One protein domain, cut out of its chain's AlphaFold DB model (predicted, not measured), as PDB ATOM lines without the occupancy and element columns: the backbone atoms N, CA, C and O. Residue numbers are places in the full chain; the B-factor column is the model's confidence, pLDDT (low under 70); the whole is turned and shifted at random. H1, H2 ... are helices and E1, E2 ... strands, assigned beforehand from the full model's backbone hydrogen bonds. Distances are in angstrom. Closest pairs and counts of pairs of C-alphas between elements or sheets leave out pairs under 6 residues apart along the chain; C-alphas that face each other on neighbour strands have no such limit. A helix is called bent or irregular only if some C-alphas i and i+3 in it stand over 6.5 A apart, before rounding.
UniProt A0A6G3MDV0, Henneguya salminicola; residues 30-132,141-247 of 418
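What this domain is: This is residues 30 to 132 and 141 to 247 of the 418 residues of a protein of Henneguya salminicola (UniProt A0A6G3MDV0). Two lobes stand end to end along one long axis, joined by helix H1 and the chain stretches at its two ends. The larger lobe is a twisted six-stranded sheet of E1, E5, E6, E7, E8 and E9 with H4 and H5 packed on it; the smaller is a three-stranded sheet, E2 - E4 - E3, with H2 and H3 over one face. The printed part has 210 residues with five named helices and nine named strands, in the order E1 H1 H2 E2 H3 E3 E4 E5 H4 E6 E7 H5 E8 E9, and its class is mixed, helices and strands. The larger sheet is branched and mixed, the smaller antiparallel. The whole is loose, with a radius of gyration of the C-alphas of 22.0 A and spans of 73 by 35 by 26 A, a rod.

Where its parts are: E1 holds residues 33 to 38, beginning at C-alpha 33 (13.149, 78.247, 5.885). H1, residues 56 to 68, is 18.9 A long; it is neither bent nor irregular, but only just: C-alphas 57 and 60 are 6.0 A apart. H2 holds residues 70 to 81 and is 17.0 A long, and E2 holds residues 86 to 90. H3, residues 96 to 109, is 21.1 A long and irregular, with C-alphas 97 and 100 being 7.0 A apart. E3 holds residues 113 to 118 and E4 residues 122 to 127. E5, residues 149 to 157, is 24.9 A long, and its C-alpha 149 is at (17.789, 53.431, 22.760). H4 holds residues 161 to 172, and E6 holds residues 179 to 181. E7, residues 190 to 198, is 25.4 A long. H5 holds residues 202 to 209. E8, residues 222 to 230, is 21.7 A long and bends by 59 degrees at residue 226. E9, residues 241 to 246, ends at C-alpha 246 (16.540, 81.555, 5.206).

How they stand to each other: In the branched sheet E7 has three neighbours: E1, beside its residues 190 to 193, and E6, beside 195 to 197, lie on one side of it, and E5 on the other side. E1 and E7 are parallel, with N 35 and O 190 at 2.9 A; E7 is antiparallel to E5, with N 154 and O 193 at 2.8 A, and to E6 in a hairpin, with N 180 and O 196 at 2.8 A. Edge strand E8 is antiparallel to E5, with N 151 and O 228 at 2.7 A, and edge strand E9 to E1, with N 36 and O 243 at 2.9 A. H4 and H5 are on this sheet, H5 along the strands at a height over the sheet of 8.9 A. They touch, about perpendicular at 79 degrees, with the closest C-alphas those of Lys 171 and Ser 208, 5.7 A apart. H1 is close to but not clearly touching H5, with the C-alphas of Val 56 and Pro 202 closest at 7.3 A. H1 touches H3, which meets it with residues 105 to 109 alone; the closest C-alphas are those of Ala 58 and Phe 109, 7.4 A apart. They run opposite ways at a shallow tilt of 34 degrees, only just short of steep. H2 and H3 are on the same face of the sheet E2 E4 E3, making two layers, helices on one face of a sheet. H2 lies over E4 at a height over the sheet of 8.3 A, and H3 over E3 at 9.1 A. E4 is antiparallel to E2, with N 87 and O 125 at 2.9 A, and to E3 in a hairpin, with N 114 and O 126 at 2.7 A. E2, H3 and E3 form a split strand-helix-strand unit, two strands running the same way with E4 between them, and its crossover is right-handed. In H2, H4 and H5 every O i to N i+4 pair is within hydrogen-bond range; H1 has 7 of 9 and H3 8 of 10.

The domain as a whole: The two C-alphas farthest apart, those of Ser 120 and Val 247, are 74.8 A apart. Residues 133 to 140 are not printed, and C-alphas 132 and 141 are 24.4 A apart across this cut, in the link from E4 to E5. The links E1 to H1 and H5 to E8 are long. The mean pLDDT of the printed part is 80.2, and 62 residues are under 70, among them residues 56 to 71, 90 to 101 and 104 to 112.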
ATOM      1  N   TYR A  30       7.185  77.017   2.543       92.56
ATOM      2  CA  TYR A  30       7.725  76.359   3.748       92.56
ATOM      3  C   TYR A  30       9.211  76.000   3.599       92.56
ATOM      4  O   TYR A  30       9.926  75.975   4.595       92.56
ATOM      5  N   TRP A  31       9.666  75.770   2.365       93.19
ATOM      6  CA  TRP A  31      11.060  75.501   2.021       93.19
ATOM      7  C   TRP A  31      11.916  76.761   1.902       93.19
ATOM      8  O   TRP A  31      13.095  76.666   1.625       93.19
ATOM      9  N   ASP A  32      11.371  77.951   2.149       95.94
ATOM     10  CA  ASP A  32      12.193  79.163   2.277       95.94
ATOM     11  C   ASP A  32      12.879  79.246   3.652       95.94
ATOM     12  O   ASP A  32      13.565  80.217   3.959       95.94
ATOM     13  N   PHE A  33      12.647  78.263   4.522       96.94
ATOM     14  CA  PHE A  33      13.149  78.247   5.885       96.94
ATOM     15  C   PHE A  33      13.602  76.836   6.252       96.94
ATOM     16  O   PHE A  33      12.785  75.976   6.598       96.94
ATOM     17  N   TYR A  34      14.912  76.619   6.182       96.88
ATOM     18  CA  TYR A  34      15.556  75.377   6.577       96.88
ATOM     19  C   TYR A  34      16.153  75.505   7.973       96.88
ATOM     20  O   TYR A  34      16.795  76.503   8.304       96.88
ATOM     21  N   VAL A  35      15.976  74.462   8.780       97.31
ATOM     22  CA  VAL A  35      16.517  74.389  10.140       97.31
ATOM     23  C   VAL A  35      17.225  73.060  10.338       97.31
ATOM     24  O   VAL A  35      16.593  72.006  10.290       97.31
ATOM     25  N   LYS A  36      18.524  73.087  10.618       97.69
ATOM     26  CA  LYS A  36      19.295  71.891  10.969       97.69
ATOM     27  C   LYS A  36      19.762  72.008  12.413       97.69
ATOM     28  O   LYS A  36      20.299  73.033  12.817       97.69
ATOM     29  N   GLU A  37      19.510  70.984  13.213       97.88
ATOM     30  CA  GLU A  37      20.002  70.935  14.590       97.88
ATOM     31  C   GLU A  37      21.534  70.873  14.625       97.88
ATOM     32  O   GLU A  37      22.142  70.243  13.764       97.88
ATOM     33  N   ILE A  38      22.145  71.526  15.614       97.56
ATOM     34  CA  ILE A  38      23.577  71.424  15.900       97.56
ATOM     35  C   ILE A  38      23.723  70.673  17.220       97.56
ATOM     36  O   ILE A  38      23.193  71.124  18.243       97.56
ATOM     37  N   ASP A  39      24.407  69.531  17.200       93.56
ATOM     38  CA  ASP A  39      24.645  68.750  18.417       93.56
ATOM     39  C   ASP A  39      25.617  69.455  19.381       93.56
ATOM     40  O   ASP A  39      26.098  70.563  19.130       93.56
ATOM     41  N   MET A  40      25.868  68.829  20.530       93.25
ATOM     42  CA  MET A  40      26.770  69.371  21.550       93.25
ATOM     43  C   MET A  40      28.225  69.464  21.071       93.25
ATOM     44  O   MET A  40      28.941  70.365  21.508       93.25
ATOM     45  N   ASP A  41      28.626  68.603  20.135       93.50
ATOM     46  CA  ASP A  41      29.966  68.582  19.543       93.50
ATOM     47  C   ASP A  41      30.126  69.654  18.445       93.50
ATOM     48  O   ASP A  41      31.232  69.948  17.998       93.50
ATOM     49  N   GLY A  42      29.031  70.309  18.045       93.56
ATOM     50  CA  GLY A  42      29.019  71.351  17.023       93.56
ATOM     51  C   GLY A  42      28.753  70.841  15.607       93.56
ATOM     52  O   GLY A  42      28.826  71.633  14.667       93.56
ATOM     53  N   ASN A  43      28.409  69.565  15.433       95.00
ATOM     54  CA  ASN A  43      28.091  69.001  14.129       95.00
ATOM     55  C   ASN A  43      26.688  69.420  13.691       95.00
ATOM     56  O   ASN A  43      25.710  69.282  14.432       95.00
ATOM     57  N   VAL A  44      26.573  69.881  12.446       96.69
ATOM     58  CA  VAL A  44      25.279  70.177  11.825       96.69
ATOM     59  C   VAL A  44      24.634  68.866  11.383       96.69
ATOM     60  O   VAL A  44      25.146  68.165  10.510       96.69
ATOM     61  N   MET A  45      23.485  68.541  11.970       95.50
ATOM     62  CA  MET A  45      22.745  67.325  11.651       95.50
ATOM     63  C   MET A  45      22.304  67.325  10.184       95.50
ATOM     64  O   MET A  45      21.722  68.288   9.676       95.50
ATOM     65  N   SER A  46      22.547  66.207   9.509       95.12
ATOM     66  CA  SER A  46      22.143  65.971   8.126       95.12
ATOM     67  C   SER A  46      21.663  64.532   7.963       95.12
ATOM     68  O   SER A  46      22.117  63.631   8.667       95.12
ATOM     69  N   LEU A  47      20.696  64.332   7.069       93.75
ATOM     70  CA  LEU A  47      20.225  63.007   6.683       93.75
ATOM     71  C   LEU A  47      21.095  62.534   5.514       93.75
ATOM     72  O   LEU A  47      20.937  63.038   4.404       93.75
ATOM     73  N   THR A  48      22.032  61.626   5.774       94.00
ATOM     74  CA  THR A  48      23.024  61.179   4.776       94.00
ATOM     75  C   THR A  48      22.854  59.724   4.372       94.00
ATOM     76  O   THR A  48      23.311  59.339   3.301       94.00
ATOM     77  N   ASP A  49      22.217  58.915   5.217       91.69
ATOM     78  CA  ASP A  49      22.072  57.480   5.008       91.69
ATOM     79  C   ASP A  49      20.632  57.039   5.287       91.69
ATOM     80  O   ASP A  49      20.106  57.263   6.375       91.69
ATOM     81  N   ILE A  50      19.997  56.410   4.300       90.25
ATOM     82  CA  ILE A  50      18.636  55.856   4.378       90.25
ATOM     83  C   ILE A  50      18.675  54.350   4.039       90.25
ATOM     84  O   ILE A  50      17.714  53.769   3.530       90.25
ATOM     85  N   SER A  51      19.815  53.704   4.276       87.25
ATOM     86  CA  SER A  51      19.967  52.263   4.121       87.25
ATOM     87  C   SER A  51      19.347  51.497   5.294       87.25
ATOM     88  O   SER A  51      19.108  52.034   6.380       87.25
ATOM     89  N   CYS A  52      19.025  50.227   5.048       82.56
ATOM     90  CA  CYS A  52      18.444  49.337   6.046       82.56
ATOM     91  C   CYS A  52      19.509  48.935   7.088       82.56
ATOM     92  O   CYS A  52      20.494  48.295   6.713       82.56
ATOM     93  N   PRO A  53      19.336  49.257   8.384       85.44
ATOM     94  CA  PRO A  53      20.277  48.858   9.426       85.44
ATOM     95  C   PRO A  53      20.131  47.367   9.763       85.44
ATOM     96  O   PRO A  53      19.057  46.780   9.624       85.44
ATOM     97  N   SER A  54      21.195  46.743  10.274       77.31
ATOM     98  CA  SER A  54      21.139  45.355  10.754       77.31
ATOM     99  C   SER A  54      20.221  45.214  11.978       77.31
ATOM    100  O   SER A  54      20.184  46.086  12.847       77.31
ATOM    101  N   SER A  55      19.489  44.097  12.078       74.12
ATOM    102  CA  SER A  55      18.659  43.832  13.260       74.12
ATOM    103  C   SER A  55      19.519  43.389  14.442       74.12
ATOM    104  O   SER A  55      20.379  42.517  14.341       74.12
ATOM    105  N   VAL A  56      19.247  43.959  15.607       67.06
ATOM    106  CA  VAL A  56      19.971  43.651  16.841       67.06
ATOM    107  C   VAL A  56      19.368  42.417  17.513       67.06
ATOM    108  O   VAL A  56      20.073  41.580  18.080       67.06
ATOM    109  N   LYS A  57      18.048  42.244  17.372       60.47
ATOM    110  CA  LYS A  57      17.340  41.018  17.773       60.47
ATOM    111  C   LYS A  57      17.796  39.801  16.965       60.47
ATOM    112  O   LYS A  57      17.665  38.681  17.466       60.47
ATOM    113  N   ALA A  58      18.275  40.021  15.740       57.59
ATOM    114  CA  ALA A  58      18.915  39.016  14.905       57.59
ATOM    115  C   ALA A  58      20.296  38.643  15.464       57.59
ATOM    116  O   ALA A  58      20.493  37.518  15.908       57.59
ATOM    117  N   ASN A  59      21.204  39.609  15.575       53.69
ATOM    118  CA  ASN A  59      22.612  39.332  15.864       53.69
ATOM    119  C   ASN A  59      22.875  38.578  17.181       53.69
ATOM    120  O   ASN A  59      23.772  37.748  17.211       53.69
ATOM    121  N   ASN A  60      22.088  38.779  18.244       53.91
ATOM    122  CA  ASN A  60      22.291  38.023  19.490       53.91
ATOM    123  C   ASN A  60      21.855  36.560  19.405       53.91
ATOM    124  O   ASN A  60      22.607  35.668  19.767       53.91
ATOM    125  N   PHE A  61      20.636  36.311  18.917       54.91
ATOM    126  CA  PHE A  61      20.133  34.941  18.800       54.91
ATOM    127  C   PHE A  61      20.879  34.181  17.697       54.91
ATOM    128  O   PHE A  61      21.010  32.964  17.750       54.91
ATOM    129  N   GLU A  62      21.375  34.910  16.699       50.31
ATOM    130  CA  GLU A  62      22.230  34.391  15.647       50.31
ATOM    131  C   GLU A  62      23.636  34.080  16.126       50.31
ATOM    132  O   GLU A  62      24.082  32.989  15.811       50.31
ATOM    133  N   ALA A  63      24.283  34.937  16.923       53.62
ATOM    134  CA  ALA A  63      25.582  34.647  17.530       53.62
ATOM    135  C   ALA A  63      25.520  33.413  18.449       53.62
ATOM    136  O   ALA A  63      26.322  32.489  18.295       53.62
ATOM    137  N   ASP A  64      24.519  33.354  19.337       57.09
ATOM    138  CA  ASP A  64      24.314  32.230  20.259       57.09
ATOM    139  C   ASP A  64      24.041  30.922  19.500       57.09
ATOM    140  O   ASP A  64      24.620  29.881  19.808       57.09
ATOM    141  N   PHE A  65      23.215  30.970  18.449       62.09
ATOM    142  CA  PHE A  65      22.944  29.804  17.610       62.09
ATOM    143  C   PHE A  65      24.144  29.410  16.743       62.09
ATOM    144  O   PHE A  65      24.438  28.224  16.621       62.09
ATOM    145  N   THR A  66      24.865  30.369  16.146       58.62
ATOM    146  CA  THR A  66      26.059  30.080  15.337       58.62
ATOM    147  C   THR A  66      27.149  29.430  16.160       58.62
ATOM    148  O   THR A  66      27.785  28.515  15.656       58.62
ATOM    149  N   ASN A  67      27.333  29.841  17.415       60.59
ATOM    150  CA  ASN A  67      28.350  29.260  18.287       60.59
ATOM    151  C   ASN A  67      28.071  27.783  18.609       60.59
ATOM    152  O   ASN A  67      29.008  27.023  18.832       60.59
ATOM    153  N   ILE A  68      26.801  27.366  18.599       60.09
ATOM    154  CA  ILE A  68      26.374  26.000  18.942       60.09
ATOM    155  C   ILE A  68      26.146  25.138  17.680       60.09
ATOM    156  O   ILE A  68      26.340  23.924  17.708       60.09
ATOM    157  N   HIS A  69      25.742  25.742  16.556       69.44
ATOM    158  CA  HIS A  69      25.206  25.042  15.381       69.44
ATOM    159  C   HIS A  69      25.668  25.639  14.031       69.44
ATOM    160  O   HIS A  69      24.856  25.901  13.136       69.44
ATOM    161  N   THR A  70      26.980  25.822  13.851       67.50
ATOM    162  CA  THR A  70      27.605  26.349  12.614       67.50
ATOM    163  C   THR A  70      27.213  25.575  11.348       67.50
ATOM    164  O   THR A  70      26.799  26.167  10.349       67.50
ATOM    165  N   GLU A  71      27.299  24.246  11.386       68.25
ATOM    166  CA  GLU A  71      27.039  23.367  10.238       68.25
ATOM    167  C   GLU A  71      25.550  23.319   9.861       68.25
ATOM    168  O   GLU A  71      25.181  23.355   8.685       68.25
ATOM    169  N   LEU A  72      24.667  23.352  10.864       71.75
ATOM    170  CA  LEU A  72      23.221  23.411  10.656       71.75
ATOM    171  C   LEU A  72      22.807  24.731   9.996       71.75
ATOM    172  O   LEU A  72      21.971  24.724   9.093       71.75
ATOM    173  N   LYS A  73      23.409  25.856  10.408       71.62
ATOM    174  CA  LYS A  73      23.158  27.161   9.786       71.62
ATOM    175  C   LYS A  73      23.538  27.149   8.308       71.62
ATOM    176  O   LYS A  73      22.719  27.543   7.483       71.62
ATOM    177  N   LYS A  74      24.719  26.622   7.967       75.69
ATOM    178  CA  LYS A  74      25.175  26.510   6.573       75.69
ATOM    179  C   LYS A  74      24.185  25.709   5.715       75.69
ATOM    180  O   LYS A  74      23.798  26.165   4.643       75.69
ATOM    181  N   ASN A  75      23.697  24.580   6.231       75.62
ATOM    182  CA  ASN A  75      22.701  23.748   5.548       75.62
ATOM    183  C   ASN A  75      21.346  24.462   5.363       75.62
ATOM    184  O   ASN A  75      20.705  24.323   4.319       75.62
ATOM    185  N   ILE A  76      20.899  25.244   6.353       73.44
ATOM    186  CA  ILE A  76      19.663  26.042   6.261       73.44
ATOM    187  C   ILE A  76      19.826  27.194   5.257       73.44
ATOM    188  O   ILE A  76      18.910  27.437   4.467       73.44
ATOM    189  N   ASP A  77      20.978  27.866   5.242       72.88
ATOM    190  CA  ASP A  77      21.299  28.950   4.306       72.88
ATOM    191  C   ASP A  77      21.358  28.457   2.854       72.88
ATOM    192  O   ASP A  77      20.759  29.063   1.957       72.88
ATOM    193  N   GLU A  78      22.026  27.327   2.613       77.31
ATOM    194  CA  GLU A  78      22.053  26.671   1.301       77.31
ATOM    195  C   GLU A  78      20.649  26.230   0.871       77.31
ATOM    196  O   GLU A  78      20.235  26.478  -0.267       77.31
ATOM    197  N   PHE A  79      19.856  25.669   1.787       76.44
ATOM    198  CA  PHE A  79      18.474  25.290   1.498       76.44
ATOM    199  C   PHE A  79      17.585  26.498   1.186       76.44
ATOM    200  O   PHE A  79      16.777  26.433   0.255       76.44
ATOM    201  N   SER A  80      17.758  27.612   1.903       69.81
ATOM    202  CA  SER A  80      17.026  28.858   1.662       69.81
ATOM    203  C   SER A  80      17.236  29.363   0.229       69.81
ATOM    204  O   SER A  80      16.267  29.748  -0.438       69.81
ATOM    205  N   LYS A  81      18.476  29.264  -0.273       74.94
ATOM    206  CA  LYS A  81      18.873  29.636  -1.644       74.94
ATOM    207  C   LYS A  81      18.479  28.599  -2.706       74.94
ATOM    208  O   LYS A  81      18.342  28.948  -3.876       74.94
ATOM    209  N   SER A  82      18.268  27.341  -2.322       74.06
ATOM    210  CA  SER A  82      17.917  26.253  -3.244       74.06
ATOM    211  C   SER A  82      16.460  26.332  -3.745       74.06
ATOM    212  O   SER A  82      15.604  26.996  -3.154       74.06
ATOM    213  N   LYS A  83      16.136  25.617  -4.833       73.00
ATOM    214  CA  LYS A  83      14.746  25.445  -5.321       73.00
ATOM    215  C   LYS A  83      14.034  24.230  -4.706       73.00
ATOM    216  O   LYS A  83      12.891  23.952  -5.058       73.00
ATOM    217  N   SER A  84      14.688  23.515  -3.795       74.88
ATOM    218  CA  SER A  84      14.187  22.267  -3.222       74.88
ATOM    219  C   SER A  84      13.000  22.514  -2.284       74.88
ATOM    220  O   SER A  84      12.969  23.481  -1.523       74.88
ATOM    221  N   ASN A  85      12.002  21.626  -2.320       74.44
ATOM    222  CA  ASN A  85      10.787  21.764  -1.506       74.44
ATOM    223  C   ASN A  85      10.972  21.298  -0.051       74.44
ATOM    224  O   ASN A  85      10.248  21.756   0.842       74.44
ATOM    225  N   SER A  86      11.938  20.410   0.193       80.00
ATOM    226  CA  SER A  86      12.261  19.886   1.519       80.00
ATOM    227  C   SER A  86      13.733  19.502   1.657       80.00
ATOM    228  O   SER A  86      14.319  19.026   0.688       80.00
ATOM    229  N   LEU A  87      14.281  19.634   2.866       80.19
ATOM    230  CA  LEU A  87      15.600  19.134   3.261       80.19
ATOM    231  C   LEU A  87      15.450  18.251   4.506       80.19
ATOM    232  O   LEU A  87      14.759  18.631   5.454       80.19
ATOM    233  N   VAL A  88      16.079  17.074   4.493       77.19
ATOM    234  CA  VAL A  88      16.169  16.175   5.652       77.19
ATOM    235  C   VAL A  88      17.599  16.214   6.162       77.19
ATOM    236  O   VAL A  88      18.520  15.949   5.396       77.19
ATOM    237  N   ILE A  89      17.773  16.538   7.439       71.62
ATOM    238  CA  ILE A  89      19.081  16.581   8.095       71.62
ATOM    239  C   ILE A  89      19.130  15.428   9.111       71.62
ATOM    240  O   ILE A  89      18.277  15.401  10.010       71.62
ATOM    241  N   PRO A  90      20.067  14.468   8.967       63.97
ATOM    242  CA  PRO A  90      20.251  13.385   9.930       63.97
ATOM    243  C   PRO A  90      20.682  13.940  11.291       63.97
ATOM    244  O   PRO A  90      21.700  14.625  11.367       63.97
ATOM    245  N   ALA A  91      19.944  13.664  12.373       60.97
ATOM    246  CA  ALA A  91      20.365  14.088  13.712       60.97
ATOM    247  C   ALA A  91      21.269  13.013  14.331       60.97
ATOM    248  O   ALA A  91      20.857  12.253  15.201       60.97
ATOM    249  N   GLN A  92      22.510  12.921  13.852       54.91
ATOM    250  CA  GLN A  92      23.507  12.008  14.429       54.91
ATOM    251  C   GLN A  92      24.295  12.622  15.601       54.91
ATOM    252  O   GLN A  92      25.147  11.955  16.177       54.91
ATOM    253  N   SER A  93      23.976  13.850  16.024       48.59
ATOM    254  CA  SER A  93      24.644  14.512  17.158       48.59
ATOM    255  C   SER A  93      23.870  15.730  17.691       48.59
ATOM    256  O   SER A  93      24.441  16.796  17.905       48.59
ATOM    257  N   MET A  94      22.550  15.633  17.889       52.47
ATOM    258  CA  MET A  94      21.783  16.750  18.466       52.47
ATOM    259  C   MET A  94      20.933  16.295  19.646       52.47
ATOM    260  O   MET A  94      19.982  15.534  19.482       52.47
ATOM    261  N   ASN A  95      21.283  16.792  20.836       54.28
ATOM    262  CA  ASN A  95      20.474  16.642  22.040       54.28
ATOM    263  C   ASN A  95      19.068  17.208  21.798       54.28
ATOM    264  O   ASN A  95      18.897  18.308  21.269       54.28
ATOM    265  N   ILE A  96      18.068  16.440  22.223       52.16
ATOM    266  CA  ILE A  96      16.628  16.698  22.070       52.16
ATOM    267  C   ILE A  96      16.214  18.062  22.670       52.16
ATOM    268  O   ILE A  96      15.239  18.668  22.226       52.16
ATOM    269  N   GLU A  97      17.000  18.607  23.604       54.00
ATOM    270  CA  GLU A  97      16.812  19.938  24.202       54.00
ATOM    271  C   GLU A  97      16.957  21.107  23.201       54.00
ATOM    272  O   GLU A  97      16.366  22.168  23.403       54.00
ATOM    273  N   ASN A  98      17.640  20.914  22.064       62.56
ATOM    274  CA  ASN A  98      17.883  21.978  21.077       62.56
ATOM    275  C   ASN A  98      16.765  22.136  20.031       62.56
ATOM    276  O   ASN A  98      16.769  23.093  19.254       62.56
ATOM    277  N   GLU A  99      15.773  21.241  20.002       66.50
ATOM    278  CA  GLU A  99      14.730  21.248  18.971       66.50
ATOM    279  C   GLU A  99      13.874  22.530  19.014       66.50
ATOM    280  O   GLU A  99      13.577  23.144  17.983       66.50
ATOM    281  N   GLN A 100      13.523  22.982  20.221       65.50
ATOM    282  CA  GLN A 100      12.748  24.208  20.424       65.50
ATOM    283  C   GLN A 100      13.545  25.462  20.049       65.50
ATOM    284  O   GLN A 100      12.977  26.395  19.473       65.50
ATOM    285  N   LEU A 101      14.854  25.481  20.320       67.81
ATOM    286  CA  LEU A 101      15.748  26.573  19.930       67.81
ATOM    287  C   LEU A 101      15.871  26.661  18.407       67.81
ATOM    288  O   LEU A 101      15.664  27.735  17.846       67.81
ATOM    289  N   ILE A 102      16.088  25.530  17.727       71.19
ATOM    290  CA  ILE A 102      16.152  25.445  16.260       71.19
ATOM    291  C   ILE A 102      14.821  25.879  15.629       71.19
ATOM    292  O   ILE A 102      14.803  26.697  14.706       71.19
ATOM    293  N   HIS A 103      13.687  25.400  16.148       71.25
ATOM    294  CA  HIS A 103      12.365  25.815  15.676       71.25
ATOM    295  C   HIS A 103      12.136  27.324  15.865       71.25
ATOM    296  O   HIS A 103      11.603  27.993  14.973       71.25
ATOM    297  N   THR A 104      12.550  27.882  17.005       67.06
ATOM    298  CA  THR A 104      12.438  29.319  17.296       67.06
ATOM    299  C   THR A 104      13.341  30.140  16.374       67.06
ATOM    300  O   THR A 104      12.898  31.153  15.834       67.06
ATOM    301  N   TYR A 105      14.560  29.665  16.110       69.88
ATOM    302  CA  TYR A 105      15.535  30.285  15.208       69.88
ATOM    303  C   TYR A 105      15.024  30.333  13.778       69.88
ATOM    304  O   TYR A 105      14.894  31.410  13.195       69.88
ATOM    305  N   ILE A 106      14.606  29.190  13.243       69.62
ATOM    306  CA  ILE A 106      14.099  29.105  11.874       69.62
ATOM    307  C   ILE A 106      12.869  29.993  11.695       69.62
ATOM    308  O   ILE A 106      12.775  30.719  10.713       69.62
ATOM    309  N   ASN A 107      11.947  30.007  12.659       66.19
ATOM    310  CA  ASN A 107      10.770  30.869  12.577       66.19
ATOM    311  C   ASN A 107      11.087  32.365  12.663       66.19
ATOM    312  O   ASN A 107      10.334  33.160  12.102       66.19
ATOM    313  N   LYS A 108      12.155  32.741  13.373       62.62
ATOM    314  CA  LYS A 108      12.566  34.134  13.561       62.62
ATOM    315  C   LYS A 108      13.312  34.686  12.344       62.62
ATOM    316  O   LYS A 108      13.050  35.819  11.958       62.62
ATOM    317  N   PHE A 109      14.191  33.889  11.739       61.25
ATOM    318  CA  PHE A 109      15.082  34.332  10.659       61.25
ATOM    319  C   PHE A 109      14.632  33.927   9.256       61.25
ATOM    320  O   PHE A 109      14.910  34.641   8.296       61.25
ATOM    321  N   TYR A 110      13.898  32.820   9.119       65.62
ATOM    322  CA  TYR A 110      13.525  32.254   7.823       65.62
ATOM    323  C   TYR A 110      12.005  32.206   7.679       65.62
ATOM    324  O   TYR A 110      11.320  31.230   7.996       65.62
ATOM    325  N   THR A 111      11.450  33.295   7.154       61.44
ATOM    326  CA  THR A 111      10.000  33.462   6.950       61.44
ATOM    327  C   THR A 111       9.420  32.462   5.944       61.44
ATOM    328  O   THR A 111       8.244  32.105   6.027       61.44
ATOM    329  N   ASN A 112      10.248  31.965   5.025       65.00
ATOM    330  CA  ASN A 112       9.912  31.031   3.951       65.00
ATOM    331  C   ASN A 112      10.120  29.548   4.317       65.00
ATOM    332  O   ASN A 112       9.739  28.681   3.531       65.00
ATOM    333  N   ILE A 113      10.678  29.234   5.490       72.06
ATOM    334  CA  ILE A 113      10.991  27.861   5.914       72.06
ATOM    335  C   ILE A 113      10.127  27.480   7.124       72.06
ATOM    336  O   ILE A 113       9.768  28.301   7.967       72.06
ATOM    337  N   ARG A 114       9.732  26.209   7.185       75.62
ATOM    338  CA  ARG A 114       9.034  25.578   8.302       75.62
ATOM    339  C   ARG A 114       9.871  24.415   8.808       75.62
ATOM    340  O   ARG A 114      10.236  23.530   8.040       75.62
ATOM    341  N   PHE A 115      10.090  24.397  10.112       75.12
ATOM    342  CA  PHE A 115      10.689  23.271  10.810       75.12
ATOM    343  C   PHE A 115       9.613  22.249  11.213       75.12
ATOM    344  O   PHE A 115       8.547  22.625  11.712       75.12
ATOM    345  N   LYS A 116       9.880  20.961  10.980       73.25
ATOM    346  CA  LYS A 116       9.118  19.824  11.510       73.25
ATOM    347  C   LYS A 116      10.092  18.764  12.028       73.25
ATOM    348  O   LYS A 116      10.907  18.257  11.263       73.25
ATOM    349  N   SER A 117       9.946  18.374  13.286       65.12
ATOM    350  CA  SER A 117      10.641  17.204  13.824       65.12
ATOM    351  C   SER A 117       9.894  15.919  13.475       65.12
ATOM    352  O   SER A 117       8.658  15.876  13.499       65.12
ATOM    353  N   LYS A 118      10.635  14.877  13.085       62.59
ATOM    354  CA  LYS A 118      10.114  13.513  12.924       62.59
ATOM    355  C   LYS A 118      10.580  12.668  14.109       62.59
ATOM    356  O   LYS A 118      11.740  12.745  14.492       62.59
ATOM    357  N   LYS A 119       9.701  11.780  14.600       55.31
ATOM    358  CA  LYS A 119       9.922  10.851  15.735       55.31
ATOM    359  C   LYS A 119      11.183   9.965  15.637       55.31
ATOM    360  O   LYS A 119      11.521   9.304  16.606       55.31
ATOM    361  N   SER A 120      11.855   9.933  14.489       52.53
ATOM    362  CA  SER A 120      13.008   9.087  14.170       52.53
ATOM    363  C   SER A 120      14.320   9.885  14.070       52.53
ATOM    364  O   SER A 120      15.045   9.708  13.093       52.53
ATOM    365  N   SER A 121      14.570  10.822  14.994       58.66
ATOM    366  CA  SER A 121      15.835  11.583  15.085       58.66
ATOM    367  C   SER A 121      16.286  12.272  13.780       58.66
ATOM    368  O   SER A 121      17.472  12.390  13.511       58.66
ATOM    369  N   ASN A 122      15.350  12.762  12.957       68.69
ATOM    370  CA  ASN A 122      15.666  13.501  11.727       68.69
ATOM    371  C   ASN A 122      14.913  14.836  11.687       68.69
ATOM    372  O   ASN A 122      13.696  14.883  11.906       68.69
ATOM    373  N   ILE A 123      15.624  15.911  11.343       71.62
ATOM    374  CA  ILE A 123      15.054  17.251  11.167       71.62
ATOM    375  C   ILE A 123      14.537  17.381   9.732       71.62
ATOM    376  O   ILE A 123      15.292  17.196   8.779       71.62
ATOM    377  N   LEU A 124      13.255  17.722   9.564       78.19
ATOM    378  CA  LEU A 124      12.659  18.013   8.260       78.19
ATOM    379  C   LEU A 124      12.374  19.513   8.129       78.19
ATOM    380  O   LEU A 124      11.531  20.073   8.833       78.19
ATOM    381  N   LEU A 125      13.020  20.146   7.158       75.44
ATOM    382  CA  LEU A 125      12.752  21.518   6.745       75.44
ATOM    383  C   LEU A 125      11.878  21.498   5.497       75.44
ATOM    384  O   LEU A 125      12.188  20.802   4.534       75.44
ATOM    385  N   THR A 126      10.782  22.253   5.492       77.81
ATOM    386  CA  THR A 126       9.919  22.405   4.313       77.81
ATOM    387  C   THR A 126       9.646  23.867   4.021       77.81
ATOM    388  O   THR A 126       9.604  24.694   4.928       77.81
ATOM    389  N   ARG A 127       9.420  24.222   2.755       74.69
ATOM    390  CA  ARG A 127       9.022  25.594   2.418       74.69
ATOM    391  C   ARG A 127       7.592  25.896   2.867       74.69
ATOM    392  O   ARG A 127       6.676  25.082   2.714       74.69
ATOM    393  N   ARG A 128       7.388  27.088   3.435       67.06
ATOM    394  CA  ARG A 128       6.059  27.613   3.760       67.06
ATOM    395  C   ARG A 128       5.335  27.981   2.467       67.06
ATOM    396  O   ARG A 128       5.873  28.700   1.633       67.06
ATOM    397  N   LYS A 129       4.083  27.533   2.331       58.78
ATOM    398  CA  LYS A 129       3.155  28.133   1.364       58.78
ATOM    399  C   LYS A 129       2.833  29.554   1.847       58.78
ATOM    400  O   LYS A 129       2.633  29.711   3.056       58.78
ATOM    401  N   PRO A 130       2.789  30.566   0.967       48.56
ATOM    402  CA  PRO A 130       2.470  31.930   1.371       48.56
ATOM    403  C   PRO A 130       1.082  31.939   2.022       48.56
ATOM    404  O   PRO A 130       0.079  31.658   1.373       48.56
ATOM    405  N   SER A 131       1.022  32.186   3.331       46.22
ATOM    406  CA  SER A 131      -0.237  32.350   4.055       46.22
ATOM    407  C   SER A 131      -0.154  33.553   4.988       46.22
ATOM    408  O   SER A 131       0.832  33.784   5.687       46.22
ATOM    409  N   SER A 132      -1.217  34.348   4.969       43.41
ATOM    410  CA  SER A 132      -1.308  35.723   5.468       43.41
ATOM    411  C   SER A 132      -1.366  35.882   6.999       43.41
ATOM    412  O   SER A 132      -1.657  36.972   7.483       43.41
ATOM    413  N   THR A 141      11.689  40.114  23.929       57.97
ATOM    414  CA  THR A 141      12.762  40.263  24.919       57.97
ATOM    415  C   THR A 141      13.815  41.210  24.355       57.97
ATOM    416  O   THR A 141      14.588  40.861  23.462       57.97
ATOM    417  N   TRP A 142      13.812  42.459  24.837       67.75
ATOM    418  CA  TRP A 142      14.906  43.391  24.561       67.75
ATOM    419  C   TRP A 142      16.171  42.872  25.259       67.75
ATOM    420  O   TRP A 142      16.114  42.647  26.470       67.75
ATOM    421  N   PRO A 143      17.289  42.662  24.548       68.81
ATOM    422  CA  PRO A 143      18.496  42.134  25.172       68.81
ATOM    423  C   PRO A 143      19.053  43.105  26.216       68.81
ATOM    424  O   PRO A 143      19.192  44.294  25.941       68.81
ATOM    425  N   SER A 144      19.381  42.608  27.409       67.69
ATOM    426  CA  SER A 144      19.841  43.436  28.534       67.69
ATOM    427  C   SER A 144      21.208  44.087  28.297       67.69
ATOM    428  O   SER A 144      21.466  45.155  28.846       67.69
ATOM    429  N   HIS A 145      22.067  43.477  27.473       68.69
ATOM    430  CA  HIS A 145      23.404  43.984  27.135       68.69
ATOM    431  C   HIS A 145      23.424  44.989  25.979       68.69
ATOM    432  O   HIS A 145      24.459  45.590  25.708       68.69
ATOM    433  N   ILE A 146      22.298  45.178  25.289       74.50
ATOM    434  CA  ILE A 146      22.169  46.160  24.213       74.50
ATOM    435  C   ILE A 146      21.499  47.410  24.734       74.50
ATOM    436  O   ILE A 146      20.524  47.357  25.487       74.50
ATOM    437  N   SER A 147      21.998  48.551  24.262       79.81
ATOM    438  CA  SER A 147      21.419  49.827  24.630       79.81
ATOM    439  C   SER A 147      19.918  49.853  24.374       79.81
ATOM    440  O   SER A 147      19.458  49.475  23.307       79.81
ATOM    441  N   ASN A 148      19.155  50.367  25.333       87.12
ATOM    442  CA  ASN A 148      17.705  50.494  25.236       87.12
ATOM    443  C   ASN A 148      17.241  51.585  24.263       87.12
ATOM    444  O   ASN A 148      16.043  51.850  24.208       87.12
ATOM    445  N   PHE A 149      18.139  52.259  23.550       92.00
ATOM    446  CA  PHE A 149      17.789  53.431  22.760       92.00
ATOM    447  C   PHE A 149      18.284  53.311  21.324       92.00
ATOM    448  O   PHE A 149      19.442  52.979  21.069       92.00
ATOM    449  N   THR A 150      17.393  53.649  20.399       93.94
ATOM    450  CA  THR A 150      17.691  53.785  18.977       93.94
ATOM    451  C   THR A 150      17.569  55.250  18.608       93.94
ATOM    452  O   THR A 150      16.501  55.854  18.740       93.94
ATOM    453  N   SER A 151      18.678  55.824  18.161       95.75
ATOM    454  CA  SER A 151      18.747  57.162  17.593       95.75
ATOM    455  C   SER A 151      18.636  57.126  16.076       95.75
ATOM    456  O   SER A 151      19.036  56.162  15.431       95.75
ATOM    457  N   PHE A 152      18.089  58.189  15.510       96.88
ATOM    458  CA  PHE A 152      18.009  58.395  14.072       96.88
ATOM    459  C   PHE A 152      17.912  59.889  13.774       96.88
ATOM    460  O   PHE A 152      17.557  60.698  14.640       96.88
ATOM    461  N   ILE A 153      18.216  60.255  12.536       97.44
ATOM    462  CA  ILE A 153      17.984  61.594  12.015       97.44
ATOM    463  C   ILE A 153      16.589  61.641  11.406       97.44
ATOM    464  O   ILE A 153      16.217  60.794  10.597       97.44
ATOM    465  N   LEU A 154      15.816  62.636  11.826       97.06
ATOM    466  CA  LEU A 154      14.486  62.935  11.325       97.06
ATOM    467  C   LEU A 154      14.559  64.138  10.390       97.06
ATOM    468  O   LEU A 154      14.902  65.238  10.823       97.06
ATOM    469  N   PHE A 155      14.156  63.933   9.143       96.50
ATOM    470  CA  PHE A 155      13.839  64.986   8.192       96.50
ATOM    471  C   PHE A 155      12.319  65.143   8.124       96.50
ATOM    472  O   PHE A 155      11.596  64.153   8.011       96.50
ATOM    473  N   LYS A 156      11.821  66.376   8.214       95.25
ATOM    474  CA  LYS A 156      10.388  66.672   8.098       95.25
ATOM    475  C   LYS A 156      10.141  67.969   7.330       95.25
ATOM    476  O   LYS A 156      10.881  68.939   7.512       95.25
ATOM    477  N   GLU A 157       9.048  68.013   6.580       94.94
ATOM    478  CA  GLU A 157       8.602  69.172   5.803       94.94
ATOM    479  C   GLU A 157       7.200  69.600   6.238       94.94
ATOM    480  O   GLU A 157       6.300  68.781   6.391       94.94
ATOM    481  N   ASN A 158       7.007  70.898   6.492       93.94
ATOM    482  CA  ASN A 158       5.710  71.500   6.844       93.94
ATOM    483  C   ASN A 158       4.933  70.812   8.005       93.94
ATOM    484  O   ASN A 158       3.721  70.990   8.181       93.94
ATOM    485  N   LEU A 159       5.639  70.053   8.845       93.25
ATOM    486  CA  LEU A 159       5.083  69.199   9.888       93.25
ATOM    487  C   LEU A 159       5.656  69.586  11.255       93.25
ATOM    488  O   LEU A 159       6.833  69.929  11.370       93.25
ATOM    489  N   SER A 160       4.845  69.556  12.320       92.81
ATOM    490  CA  SER A 160       5.370  69.801  13.671       92.81
ATOM    491  C   SER A 160       6.181  68.595  14.159       92.81
ATOM    492  O   SER A 160       5.880  67.461  13.788       92.81
ATOM    493  N   THR A 161       7.185  68.808  15.022       94.62
ATOM    494  CA  THR A 161       7.946  67.688  15.614       94.62
ATOM    495  C   THR A 161       7.009  66.706  16.334       94.62
ATOM    496  O   THR A 161       7.148  65.499  16.180       94.62
ATOM    497  N   THR A 162       5.990  67.194  17.048       93.12
ATOM    498  CA  THR A 162       5.003  66.341  17.735       93.12
ATOM    499  C   THR A 162       4.191  65.482  16.765       93.12
ATOM    500  O   THR A 162       3.994  64.297  17.027       93.12
ATOM    501  N   ASP A 163       3.718  66.050  15.653       92.44
ATOM    502  CA  ASP A 163       2.917  65.308  14.671       92.44
ATOM    503  C   ASP A 163       3.770  64.260  13.942       92.44
ATOM    504  O   ASP A 163       3.345  63.113  13.817       92.44
ATOM    505  N   ALA A 164       5.009  64.612  13.577       94.06
ATOM    506  CA  ALA A 164       5.992  63.683  13.018       94.06
ATOM    507  C   ALA A 164       6.219  62.470  13.932       94.06
ATOM    508  O   ALA A 164       6.097  61.320  13.510       94.06
ATOM    509  N   LEU A 165       6.472  62.717  15.219       94.94
ATOM    510  CA  LEU A 165       6.681  61.655  16.202       94.94
ATOM    511  C   LEU A 165       5.416  60.817  16.445       94.94
ATOM    512  O   LEU A 165       5.530  59.617  16.668       94.94
ATOM    513  N   ARG A 166       4.207  61.393  16.377       92.81
ATOM    514  CA  ARG A 166       2.950  60.622  16.470       92.81
ATOM    515  C   ARG A 166       2.758  59.683  15.281       92.81
ATOM    516  O   ARG A 166       2.322  58.549  15.476       92.81
ATOM    517  N   ILE A 167       3.096  60.136  14.074       90.44
ATOM    518  CA  ILE A 167       3.074  59.297  12.868       90.44
ATOM    519  C   ILE A 167       4.053  58.129  13.037       90.44
ATOM    520  O   ILE A 167       3.668  56.975  12.838       90.44
ATOM    521  N   LEU A 168       5.283  58.407  13.481       90.69
ATOM    522  CA  LEU A 168       6.292  57.378  13.754       90.69
ATOM    523  C   LEU A 168       5.836  56.396  14.841       90.69
ATOM    524  O   LEU A 168       5.929  55.185  14.657       90.69
ATOM    525  N   ALA A 169       5.267  56.901  15.935       90.56
ATOM    526  CA  ALA A 169       4.753  56.088  17.030       90.56
ATOM    527  C   ALA A 169       3.684  55.092  16.561       90.56
ATOM    528  O   ALA A 169       3.740  53.912  16.908       90.56
ATOM    529  N   LYS A 170       2.760  55.537  15.702       86.81
ATOM    530  CA  LYS A 170       1.730  54.674  15.111       86.81
ATOM    531  C   LYS A 170       2.327  53.604  14.189       86.81
ATOM    532  O   LYS A 170       1.898  52.458  14.257       86.81
ATOM    533  N   LYS A 171       3.318  53.952  13.357       83.44
ATOM    534  CA  LYS A 171       3.971  53.008  12.424       83.44
ATOM    535  C   LYS A 171       4.743  51.891  13.127       83.44
ATOM    536  O   LYS A 171       4.793  50.769  12.629       83.44
ATOM    537  N   VAL A 172       5.352  52.200  14.269       83.19
ATOM    538  CA  VAL A 172       6.169  51.247  15.040       83.19
ATOM    539  C   VAL A 172       5.377  50.629  16.205       83.19
ATOM    540  O   VAL A 172       5.875  49.751  16.901       83.19
ATOM    541  N   ASN A 173       4.113  51.030  16.382       82.50
ATOM    542  CA  ASN A 173       3.210  50.570  17.439       82.50
ATOM    543  C   ASN A 173       3.766  50.784  18.861       82.50
ATOM    544  O   ASN A 173       3.770  49.883  19.697       82.50
ATOM    545  N   VAL A 174       4.236  52.002  19.123       86.81
ATOM    546  CA  VAL A 174       4.811  52.433  20.405       86.81
ATOM    547  C   VAL A 174       4.106  53.679  20.930       86.81
ATOM    548  O   VAL A 174       3.457  54.406  20.178       86.81
ATOM    549  N   HIS A 175       4.224  53.957  22.229       88.69
ATOM    550  CA  HIS A 175       3.620  55.160  22.795       88.69
ATOM    551  C   HIS A 175       4.475  56.400  22.491       88.69
ATOM    552  O   HIS A 175       5.700  56.362  22.591       88.69
ATOM    553  N   PHE A 176       3.837  57.538  22.192       88.31
ATOM    554  CA  PHE A 176       4.522  58.800  21.867       88.31
ATOM    555  C   PHE A 176       5.565  59.219  22.924       88.31
ATOM    556  O   PHE A 176       6.619  59.743  22.577       88.31
ATOM    557  N   SER A 177       5.309  58.944  24.209       90.44
ATOM    558  CA  SER A 177       6.232  59.282  25.308       90.44
ATOM    559  C   SER A 177       7.569  58.532  25.272       90.44
ATOM    560  O   SER A 177       8.482  58.912  26.007       90.44
ATOM    561  N   GLN A 178       7.695  57.485  24.449       92.56
ATOM    562  CA  GLN A 178       8.945  56.747  24.254       92.56
ATOM    563  C   GLN A 178       9.914  57.466  23.311       92.56
ATOM    564  O   GLN A 178      11.095  57.125  23.294       92.56
ATOM    565  N   PHE A 179       9.454  58.474  22.567       95.75
ATOM    566  CA  PHE A 179      10.333  59.333  21.781       95.75
ATOM    567  C   PHE A 179      10.949  60.443  22.639       95.75
ATOM    568  O   PHE A 179      10.451  60.820  23.705       95.75
ATOM    569  N   SER A 180      12.072  60.967  22.171       96.00
ATOM    570  CA  SER A 180      12.790  62.090  22.769       96.00
ATOM    571  C   SER A 180      13.532  62.876  21.702       96.00
ATOM    572  O   SER A 180      13.988  62.303  20.713       96.00
ATOM    573  N   VAL A 181      13.627  64.185  21.923       96.88
ATOM    574  CA  VAL A 181      14.283  65.163  21.049       96.88
ATOM    575  C   VAL A 181      14.939  66.237  21.912       96.88
ATOM    576  O   VAL A 181      14.421  66.558  22.984       96.88
ATOM    577  N   CYS A 182      16.030  66.831  21.431       95.12
ATOM    578  CA  CYS A 182      16.709  67.913  22.149       95.12
ATOM    579  C   CYS A 182      15.913  69.227  22.090       95.12
ATOM    580  O   CYS A 182      15.900  70.001  23.046       95.12
ATOM    581  N   GLY A 183      15.162  69.452  21.009       92.62
ATOM    582  CA  GLY A 183      14.279  70.605  20.861       92.62
ATOM    583  C   GLY A 183      13.183  70.393  19.819       92.62
ATOM    584  O   GLY A 183      13.267  69.517  18.955       92.62
ATOM    585  N   MET A 184      12.136  71.212  19.903       92.62
ATOM    586  CA  MET A 184      11.104  71.276  18.866       92.62
ATOM    587  C   MET A 184      11.590  72.159  17.715       92.62
ATOM    588  O   MET A 184      12.250  73.167  17.959       92.62
ATOM    589  N   LYS A 185      11.250  71.800  16.476       94.25
ATOM    590  CA  LYS A 185      11.530  72.621  15.288       94.25
ATOM    591  C   LYS A 185      10.230  73.168  14.708       94.25
ATOM    592  O   LYS A 185       9.155  72.595  14.910       94.25
ATOM    593  N   ASP A 186      10.333  74.265  13.968       92.06
ATOM    594  CA  ASP A 186       9.208  74.926  13.313       92.06
ATOM    595  C   ASP A 186       8.343  73.968  12.491       92.06
ATOM    596  O   ASP A 186       8.849  73.118  11.758       92.06
ATOM    597  N   LYS A 187       7.017  74.143  12.557       92.44
ATOM    598  CA  LYS A 187       6.093  73.416  11.679       92.44
ATOM    599  C   LYS A 187       6.263  73.850  10.225       92.44
ATOM    600  O   LYS A 187       6.507  73.013   9.374       92.44
ATOM    601  N   ARG A 188       6.156  75.153   9.942       93.00
ATOM    602  CA  ARG A 188       6.323  75.717   8.592       93.00
ATOM    603  C   ARG A 188       7.814  75.916   8.298       93.00
ATOM    604  O   ARG A 188       8.317  77.033   8.406       93.00
ATOM    605  N   SER A 189       8.501  74.808   8.047       95.62
ATOM    606  CA  SER A 189       9.922  74.733   7.704       95.62
ATOM    607  C   SER A 189      10.231  73.406   7.012       95.62
ATOM    608  O   SER A 189       9.415  72.478   7.077       95.62
ATOM    609  N   ILE A 190      11.419  73.305   6.424       96.62
ATOM    610  CA  ILE A 190      12.112  72.024   6.273       96.62
ATOM    611  C   ILE A 190      13.077  71.906   7.445       96.62
ATOM    612  O   ILE A 190      13.856  72.822   7.706       96.62
ATOM    613  N   SER A 191      13.033  70.800   8.183       97.25
ATOM    614  CA  SER A 191      13.899  70.657   9.350       97.25
ATOM    615  C   SER A 191      14.524  69.284   9.489       97.25
ATOM    616  O   SER A 191      13.845  68.277   9.288       97.25
ATOM    617  N   VAL A 192      15.775  69.275   9.944       97.69
ATOM    618  CA  VAL A 192      16.552  68.078  10.261       97.69
ATOM    619  C   VAL A 192      16.940  68.107  11.733       97.69
ATOM    620  O   VAL A 192      17.501  69.093  12.216       97.69
ATOM    621  N   GLN A 193      16.624  67.042  12.464       97.50
ATOM    622  CA  GLN A 193      16.927  66.941  13.892       97.50
ATOM    623  C   GLN A 193      17.226  65.506  14.316       97.50
ATOM    624  O   GLN A 193      16.766  64.560  13.676       97.50
ATOM    625  N   LYS A 194      17.946  65.338  15.428       97.19
ATOM    626  CA  LYS A 194      18.164  64.026  16.031       97.19
ATOM    627  C   LYS A 194      16.947  63.625  16.863       97.19
ATOM    628  O   LYS A 194      16.337  64.437  17.567       97.19
ATOM    629  N   VAL A 195      16.581  62.352  16.775       97.50
ATOM    630  CA  VAL A 195      15.487  61.747  17.535       97.50
ATOM    631  C   VAL A 195      15.982  60.454  18.157       97.50
ATOM    632  O   VAL A 195      16.822  59.760  17.594       97.50
ATOM    633  N   CYS A 196      15.456  60.128  19.330       96.75
ATOM    634  CA  CYS A 196      15.730  58.882  20.025       96.75
ATOM    635  C   CYS A 196      14.423  58.218  20.456       96.75
ATOM    636  O   CYS A 196      13.532  58.896  20.975       96.75
ATOM    637  N   VAL A 197      14.333  56.899  20.293       95.19
ATOM    638  CA  VAL A 197      13.202  56.064  20.712       95.19
ATOM    639  C   VAL A 197      13.667  54.914  21.607       95.19
ATOM    640  O   VAL A 197      14.723  54.322  21.389       95.19
ATOM    641  N   ILE A 198      12.880  54.611  22.638       91.75
ATOM    642  CA  ILE A 198      13.188  53.579  23.637       91.75
ATOM    643  C   ILE A 198      12.699  52.203  23.166       91.75
ATOM    644  O   ILE A 198      11.534  52.062  22.805       91.75
ATOM    645  N   LYS A 199      13.564  51.186  23.264       85.38
ATOM    646  CA  LYS A 199      13.301  49.752  23.043       85.38
ATOM    647  C   LYS A 199      12.669  49.430  21.686       85.38
ATOM    648  O   LYS A 199      11.825  48.545  21.573       85.38
ATOM    649  N   VAL A 200      13.104  50.134  20.647       87.06
ATOM    650  CA  VAL A 200      12.724  49.861  19.258       87.06
ATOM    651  C   VAL A 200      13.958  49.411  18.494       87.06
ATOM    652  O   VAL A 200      14.963  50.111  18.490       87.06
ATOM    653  N   ASP A 201      13.885  48.252  17.844       85.12
ATOM    654  CA  ASP A 201      14.999  47.700  17.070       85.12
ATOM    655  C   ASP A 201      15.248  48.555  15.806       85.12
ATOM    656  O   ASP A 201      14.273  48.901  15.130       85.12
ATOM    657  N   PRO A 202      16.507  48.903  15.464       89.94
ATOM    658  CA  PRO A 202      16.830  49.704  14.278       89.94
ATOM    659  C   PRO A 202      16.195  49.182  12.985       89.94
ATOM    660  O   PRO A 202      15.598  49.951  12.229       89.94
ATOM    661  N   PHE A 203      16.262  47.868  12.756       84.94
ATOM    662  CA  PHE A 203      15.686  47.234  11.571       84.94
ATOM    663  C   PHE A 203      14.155  47.298  11.586       84.94
ATOM    664  O   PHE A 203      13.540  47.616  10.571       84.94
ATOM    665  N   GLN A 204      13.520  47.058  12.739       83.50
ATOM    666  CA  GLN A 204      12.070  47.224  12.885       83.50
ATOM    667  C   GLN A 204      11.628  48.664  12.583       83.50
ATOM    668  O   GLN A 204      10.666  48.858  11.841       83.50
ATOM    669  N   LEU A 205      12.332  49.665  13.127       88.25
ATOM    670  CA  LEU A 205      12.060  51.080  12.865       88.25
ATOM    671  C   LEU A 205      12.138  51.386  11.366       88.25
ATOM    672  O   LEU A 205      11.212  51.984  10.815       88.25
ATOM    673  N   TYR A 206      13.209  50.928  10.715       87.69
ATOM    674  CA  TYR A 206      13.398  51.077   9.279       87.69
ATOM    675  C   TYR A 206      12.259  50.427   8.494       87.69
ATOM    676  O   TYR A 206      11.615  51.082   7.680       87.69
ATOM    677  N   ARG A 207      11.946  49.157   8.772       82.75
ATOM    678  CA  ARG A 207      10.971  48.384   7.994       82.75
ATOM    679  C   ARG A 207       9.534  48.866   8.163       82.75
ATOM    680  O   ARG A 207       8.749  48.779   7.223       82.75
ATOM    681  N   SER A 208       9.205  49.412   9.332       82.31
ATOM    682  CA  SER A 208       7.939  50.109   9.574       82.31
ATOM    683  C   SER A 208       7.789  51.378   8.730       82.31
ATOM    684  O   SER A 208       6.665  51.830   8.505       82.31
ATOM    685  N   PHE A 209       8.896  51.980   8.287       81.75
ATOM    686  CA  PHE A 209       8.893  53.241   7.552       81.75
ATOM    687  C   PHE A 209       9.136  53.079   6.043       81.75
ATOM    688  O   PHE A 209       8.457  53.740   5.257       81.75
ATOM    689  N   TYR A 210      10.029  52.164   5.662       82.69
ATOM    690  CA  TYR A 210      10.438  51.833   4.294       82.69
ATOM    691  C   TYR A 210      10.096  50.366   3.970       82.69
ATOM    692  O   TYR A 210      10.978  49.500   3.907       82.69
ATOM    693  N   PRO A 211       8.806  50.024   3.801       69.69
ATOM    694  CA  PRO A 211       8.438  48.678   3.389       69.69
ATOM    695  C   PRO A 211       8.946  48.430   1.963       69.69
ATOM    696  O   PRO A 211       8.762  49.249   1.066       69.69
ATOM    697  N   ASN A 212       9.591  47.284   1.758       68.25
ATOM    698  CA  ASN A 212      10.271  46.907   0.512       68.25
ATOM    699  C   ASN A 212      11.351  47.894   0.044       68.25
ATOM    700  O   ASN A 212      11.638  47.934  -1.144       68.25
ATOM    701  N   ASP A 213      11.945  48.655   0.969       70.25
ATOM    702  CA  ASP A 213      13.033  49.610   0.695       70.25
ATOM    703  C   ASP A 213      12.605  50.728  -0.274       70.25
ATOM    704  O   ASP A 213      13.413  51.351  -0.957       70.25
ATOM    705  N   ILE A 214      11.294  50.993  -0.320       68.81
ATOM    706  CA  ILE A 214      10.680  52.019  -1.157       68.81
ATOM    707  C   ILE A 214      10.297  53.210  -0.282       68.81
ATOM    708  O   ILE A 214       9.622  53.076   0.744       68.81
ATOM    709  N   ILE A 215      10.664  54.407  -0.737       72.50
ATOM    710  CA  ILE A 215      10.117  55.656  -0.209       72.50
ATOM    711  C   ILE A 215       8.682  55.776  -0.730       72.50
ATOM    712  O   ILE A 215       8.445  56.095  -1.896       72.50
ATOM    713  N   ILE A 216       7.704  55.477   0.123       62.00
ATOM    714  CA  ILE A 216       6.291  55.636  -0.232       62.00
ATOM    715  C   ILE A 216       6.004  57.132  -0.410       62.00
ATOM    716  O   ILE A 216       6.263  57.913   0.504       62.00
ATOM    717  N   LYS A 217       5.420  57.525  -1.554       56.34
ATOM    718  CA  LYS A 217       5.077  58.927  -1.877       56.34
ATOM    719  C   LYS A 217       4.256  59.635  -0.788       56.34
ATOM    720  O   LYS A 217       4.476  60.816  -0.542       56.34
ATOM    721  N   GLU A 218       3.375  58.909  -0.098       59.78
ATOM    722  CA  GLU A 218       2.574  59.407   1.036       59.78
ATOM    723  C   GLU A 218       3.411  59.819   2.267       59.78
ATOM    724  O   GLU A 218       2.884  60.442   3.181       59.78
ATOM    725  N   ASN A 219       4.712  59.498   2.303       59.12
ATOM    726  CA  ASN A 219       5.664  59.906   3.343       59.12
ATOM    727  C   ASN A 219       6.756  60.851   2.814       59.12
ATOM    728  O   ASN A 219       7.814  60.936   3.423       59.12
ATOM    729  N   THR A 220       6.566  61.537   1.687       63.66
ATOM    730  CA  THR A 220       7.596  62.468   1.172       63.66
ATOM    731  C   THR A 220       7.917  63.595   2.159       63.66
ATOM    732  O   THR A 220       9.083  63.932   2.334       63.66
ATOM    733  N   ASP A 221       6.918  64.045   2.920       84.44
ATOM    734  CA  ASP A 221       7.066  65.084   3.945       84.44
ATOM    735  C   ASP A 221       7.840  64.624   5.204       84.44
ATOM    736  O   ASP A 221       8.015  65.396   6.153       84.44
ATOM    737  N   LEU A 222       8.248  63.349   5.282       91.00
ATOM    738  CA  LEU A 222       8.856  62.750   6.469       91.00
ATOM    739  C   LEU A 222       9.850  61.648   6.085       91.00
ATOM    740  O   LEU A 222       9.458  60.607   5.573       91.00
ATOM    741  N   LEU A 223      11.126  61.806   6.423       92.88
ATOM    742  CA  LEU A 223      12.144  60.775   6.207       92.88
ATOM    743  C   LEU A 223      12.911  60.508   7.502       92.88
ATOM    744  O   LEU A 223      13.100  61.405   8.328       92.88
ATOM    745  N   ILE A 224      13.355  59.267   7.680       94.75
ATOM    746  CA  ILE A 224      14.236  58.858   8.771       94.75
ATOM    747  C   ILE A 224      15.475  58.173   8.206       94.75
ATOM    748  O   ILE A 224      15.411  57.474   7.202       94.75
ATOM    749  N   GLY A 225      16.608  58.332   8.867       94.56
ATOM    750  CA  GLY A 225      17.840  57.675   8.450       94.56
ATOM    751  C   GLY A 225      18.925  57.814   9.495       94.56
ATOM    752  O   GLY A 225      18.645  58.232  10.622       94.56
ATOM    753  N   ASN A 226      20.149  57.425   9.145       95.94
ATOM    754  CA  ASN A 226      21.287  57.370  10.061       95.94
ATOM    755  C   ASN A 226      20.909  56.620  11.360       95.94
ATOM    756  O   ASN A 226      21.190  57.081  12.470       95.94
ATOM    757  N   ILE A 227      20.172  55.511  11.215       95.12
ATOM    758  CA  ILE A 227      19.557  54.789  12.331       95.12
ATOM    759  C   ILE A 227      20.630  53.977  13.048       95.12
ATOM    760  O   ILE A 227      21.191  53.050  12.476       95.12
ATOM    761  N   ASN A 228      20.867  54.286  14.320       91.81
ATOM    762  CA  ASN A 228      21.910  53.666  15.129       91.81
ATOM    763  C   ASN A 228      21.457  53.480  16.575       91.81
ATOM    764  O   ASN A 228      20.687  54.280  17.110       91.81
ATOM    765  N   LEU A 229      21.994  52.466  17.251       90.50
ATOM    766  CA  LEU A 229      21.869  52.365  18.703       90.50
ATOM    767  C   LEU A 229      22.637  53.506  19.384       90.50
ATOM    768  O   LEU A 229      23.708  53.905  18.936       90.50
ATOM    769  N   CYS A 230      22.108  54.016  20.492       88.56
ATOM    770  CA  CYS A 230      22.766  55.041  21.302       88.56
ATOM    771  C   CYS A 230      22.622  54.716  22.782       88.56
ATOM    772  O   CYS A 230      21.618  54.144  23.164       88.56
ATOM    773  N   CYS A 231      23.575  55.074  23.642       85.12
ATOM    774  CA  CYS A 231      23.549  54.671  25.060       85.12
ATOM    775  C   CYS A 231      22.516  55.426  25.911       85.12
ATOM    776  O   CYS A 231      22.052  54.904  26.920       85.12
ATOM    777  N   ASN A 232      22.147  56.641  25.500       87.56
ATOM    778  CA  ASN A 232      21.361  57.565  26.312       87.56
ATOM    779  C   ASN A 232      20.126  58.073  25.571       87.56
ATOM    780  O   ASN A 232      20.117  58.207  24.346       87.56
ATOM    781  N   ARG A 233      19.103  58.421  26.355       92.69
ATOM    782  CA  ARG A 233      17.962  59.212  25.895       92.69
ATOM    783  C   ARG A 233      18.396  60.659  25.658       92.69
ATOM    784  O   ARG A 233      19.150  61.194  26.462       92.69
ATOM    785  N   LEU A 234      17.838  61.303  24.635       93.62
ATOM    786  CA  LEU A 234      18.009  62.743  24.425       93.62
ATOM    787  C   LEU A 234      17.237  63.534  25.488       93.62
ATOM    788  O   LEU A 234      16.056  63.251  25.731       93.62
ATOM    789  N   ARG A 235      17.871  64.540  26.094       92.88
ATOM    790  CA  ARG A 235      17.206  65.480  27.008       92.88
ATOM    791  C   ARG A 235      16.942  66.813  26.323       92.88
ATOM    792  O   ARG A 235      17.653  67.245  25.418       92.88
ATOM    793  N   HIS A 236      15.887  67.482  26.773       89.25
ATOM    794  CA  HIS A 236      15.553  68.807  26.274       89.25
ATOM    795  C   HIS A 236      16.686  69.794  26.588       89.25
ATOM    796  O   HIS A 236      17.135  69.861  27.729       89.25
ATOM    797  N   GLY A 237      17.135  70.547  25.585       89.06
ATOM    798  CA  GLY A 237      18.243  71.496  25.713       89.06
ATOM    799  C   GLY A 237      19.641  70.917  25.461       89.06
ATOM    800  O   GLY A 237      20.590  71.689  25.446       89.06
ATOM    801  N   GLU A 238      19.789  69.612  25.201       92.25
ATOM    802  CA  GLU A 238      21.073  68.997  24.806       92.25
ATOM    803  C   GLU A 238      21.396  69.253  23.322       92.25
ATOM    804  O   GLU A 238      21.520  68.335  22.512       92.25
ATOM    805  N   LEU A 239      21.468  70.528  22.945       94.00
ATOM    806  CA  LEU A 239      21.912  70.984  21.632       94.00
ATOM    807  C   LEU A 239      22.692  72.292  21.777       94.00
ATOM    808  O   LEU A 239      22.354  73.132  22.610       94.00
ATOM    809  N   LYS A 240      23.699  72.499  20.928       95.25
ATOM    810  CA  LYS A 240      24.463  73.754  20.920       95.25
ATOM    811  C   LYS A 240      23.689  74.883  20.247       95.25
ATOM    812  O   LYS A 240      23.829  76.047  20.613       95.25
ATOM    813  N   GLY A 241      22.863  74.548  19.258       95.44
ATOM    814  CA  GLY A 241      22.076  75.532  18.531       95.44
ATOM    815  C   GLY A 241      21.352  74.956  17.324       95.44
ATOM    816  O   GLY A 241      21.131  73.751  17.206       95.44
ATOM    817  N   ASN A 242      20.966  75.846  16.417       96.62
ATOM    818  CA  ASN A 242      20.377  75.480  15.139       96.62
ATOM    819  C   ASN A 242      21.080  76.268  14.037       96.62
ATOM    820  O   ASN A 242      21.323  77.465  14.185       96.62
ATOM    821  N   TYR A 243      21.374  75.589  12.941       97.19
ATOM    822  CA  TYR A 243      21.785  76.195  11.690       97.19
ATOM    823  C   TYR A 243      20.531  76.566  10.898       97.19
ATOM    824  O   TYR A 243      19.635  75.732  10.725       97.19
ATOM    825  N   PHE A 244      20.473  77.806  10.420       96.50
ATOM    826  CA  PHE A 244      19.356  78.323   9.642       96.50
ATOM    827  C   PHE A 244      19.817  78.695   8.240       96.50
ATOM    828  O   PHE A 244      20.819  79.381   8.073       96.50
ATOM    829  N   GLU A 245      19.027  78.303   7.251       96.69
ATOM    830  CA  GLU A 245      19.115  78.834   5.896       96.69
ATOM    831  C   GLU A 245      17.751  79.433   5.557       96.69
ATOM    832  O   GLU A 245      16.716  78.766   5.645       96.69
ATOM    833  N   ILE A 246      17.749  80.738   5.291       95.75
ATOM    834  CA  ILE A 246      16.540  81.555   5.206       95.75
ATOM    835  C   ILE A 246      16.546  82.281   3.870       95.75
ATOM    836  O   ILE A 246      17.481  83.013   3.556       95.75
ATOM    837  N   VAL A 247      15.461  82.123   3.120       95.25
ATOM    838  CA  VAL A 247      15.197  82.855   1.886       95.25
ATOM    839  C   VAL A 247      14.166  83.940   2.182       95.25
ATOM    840  O   VAL A 247      13.049  83.658   2.620       95.25
TER     841      VAL A 247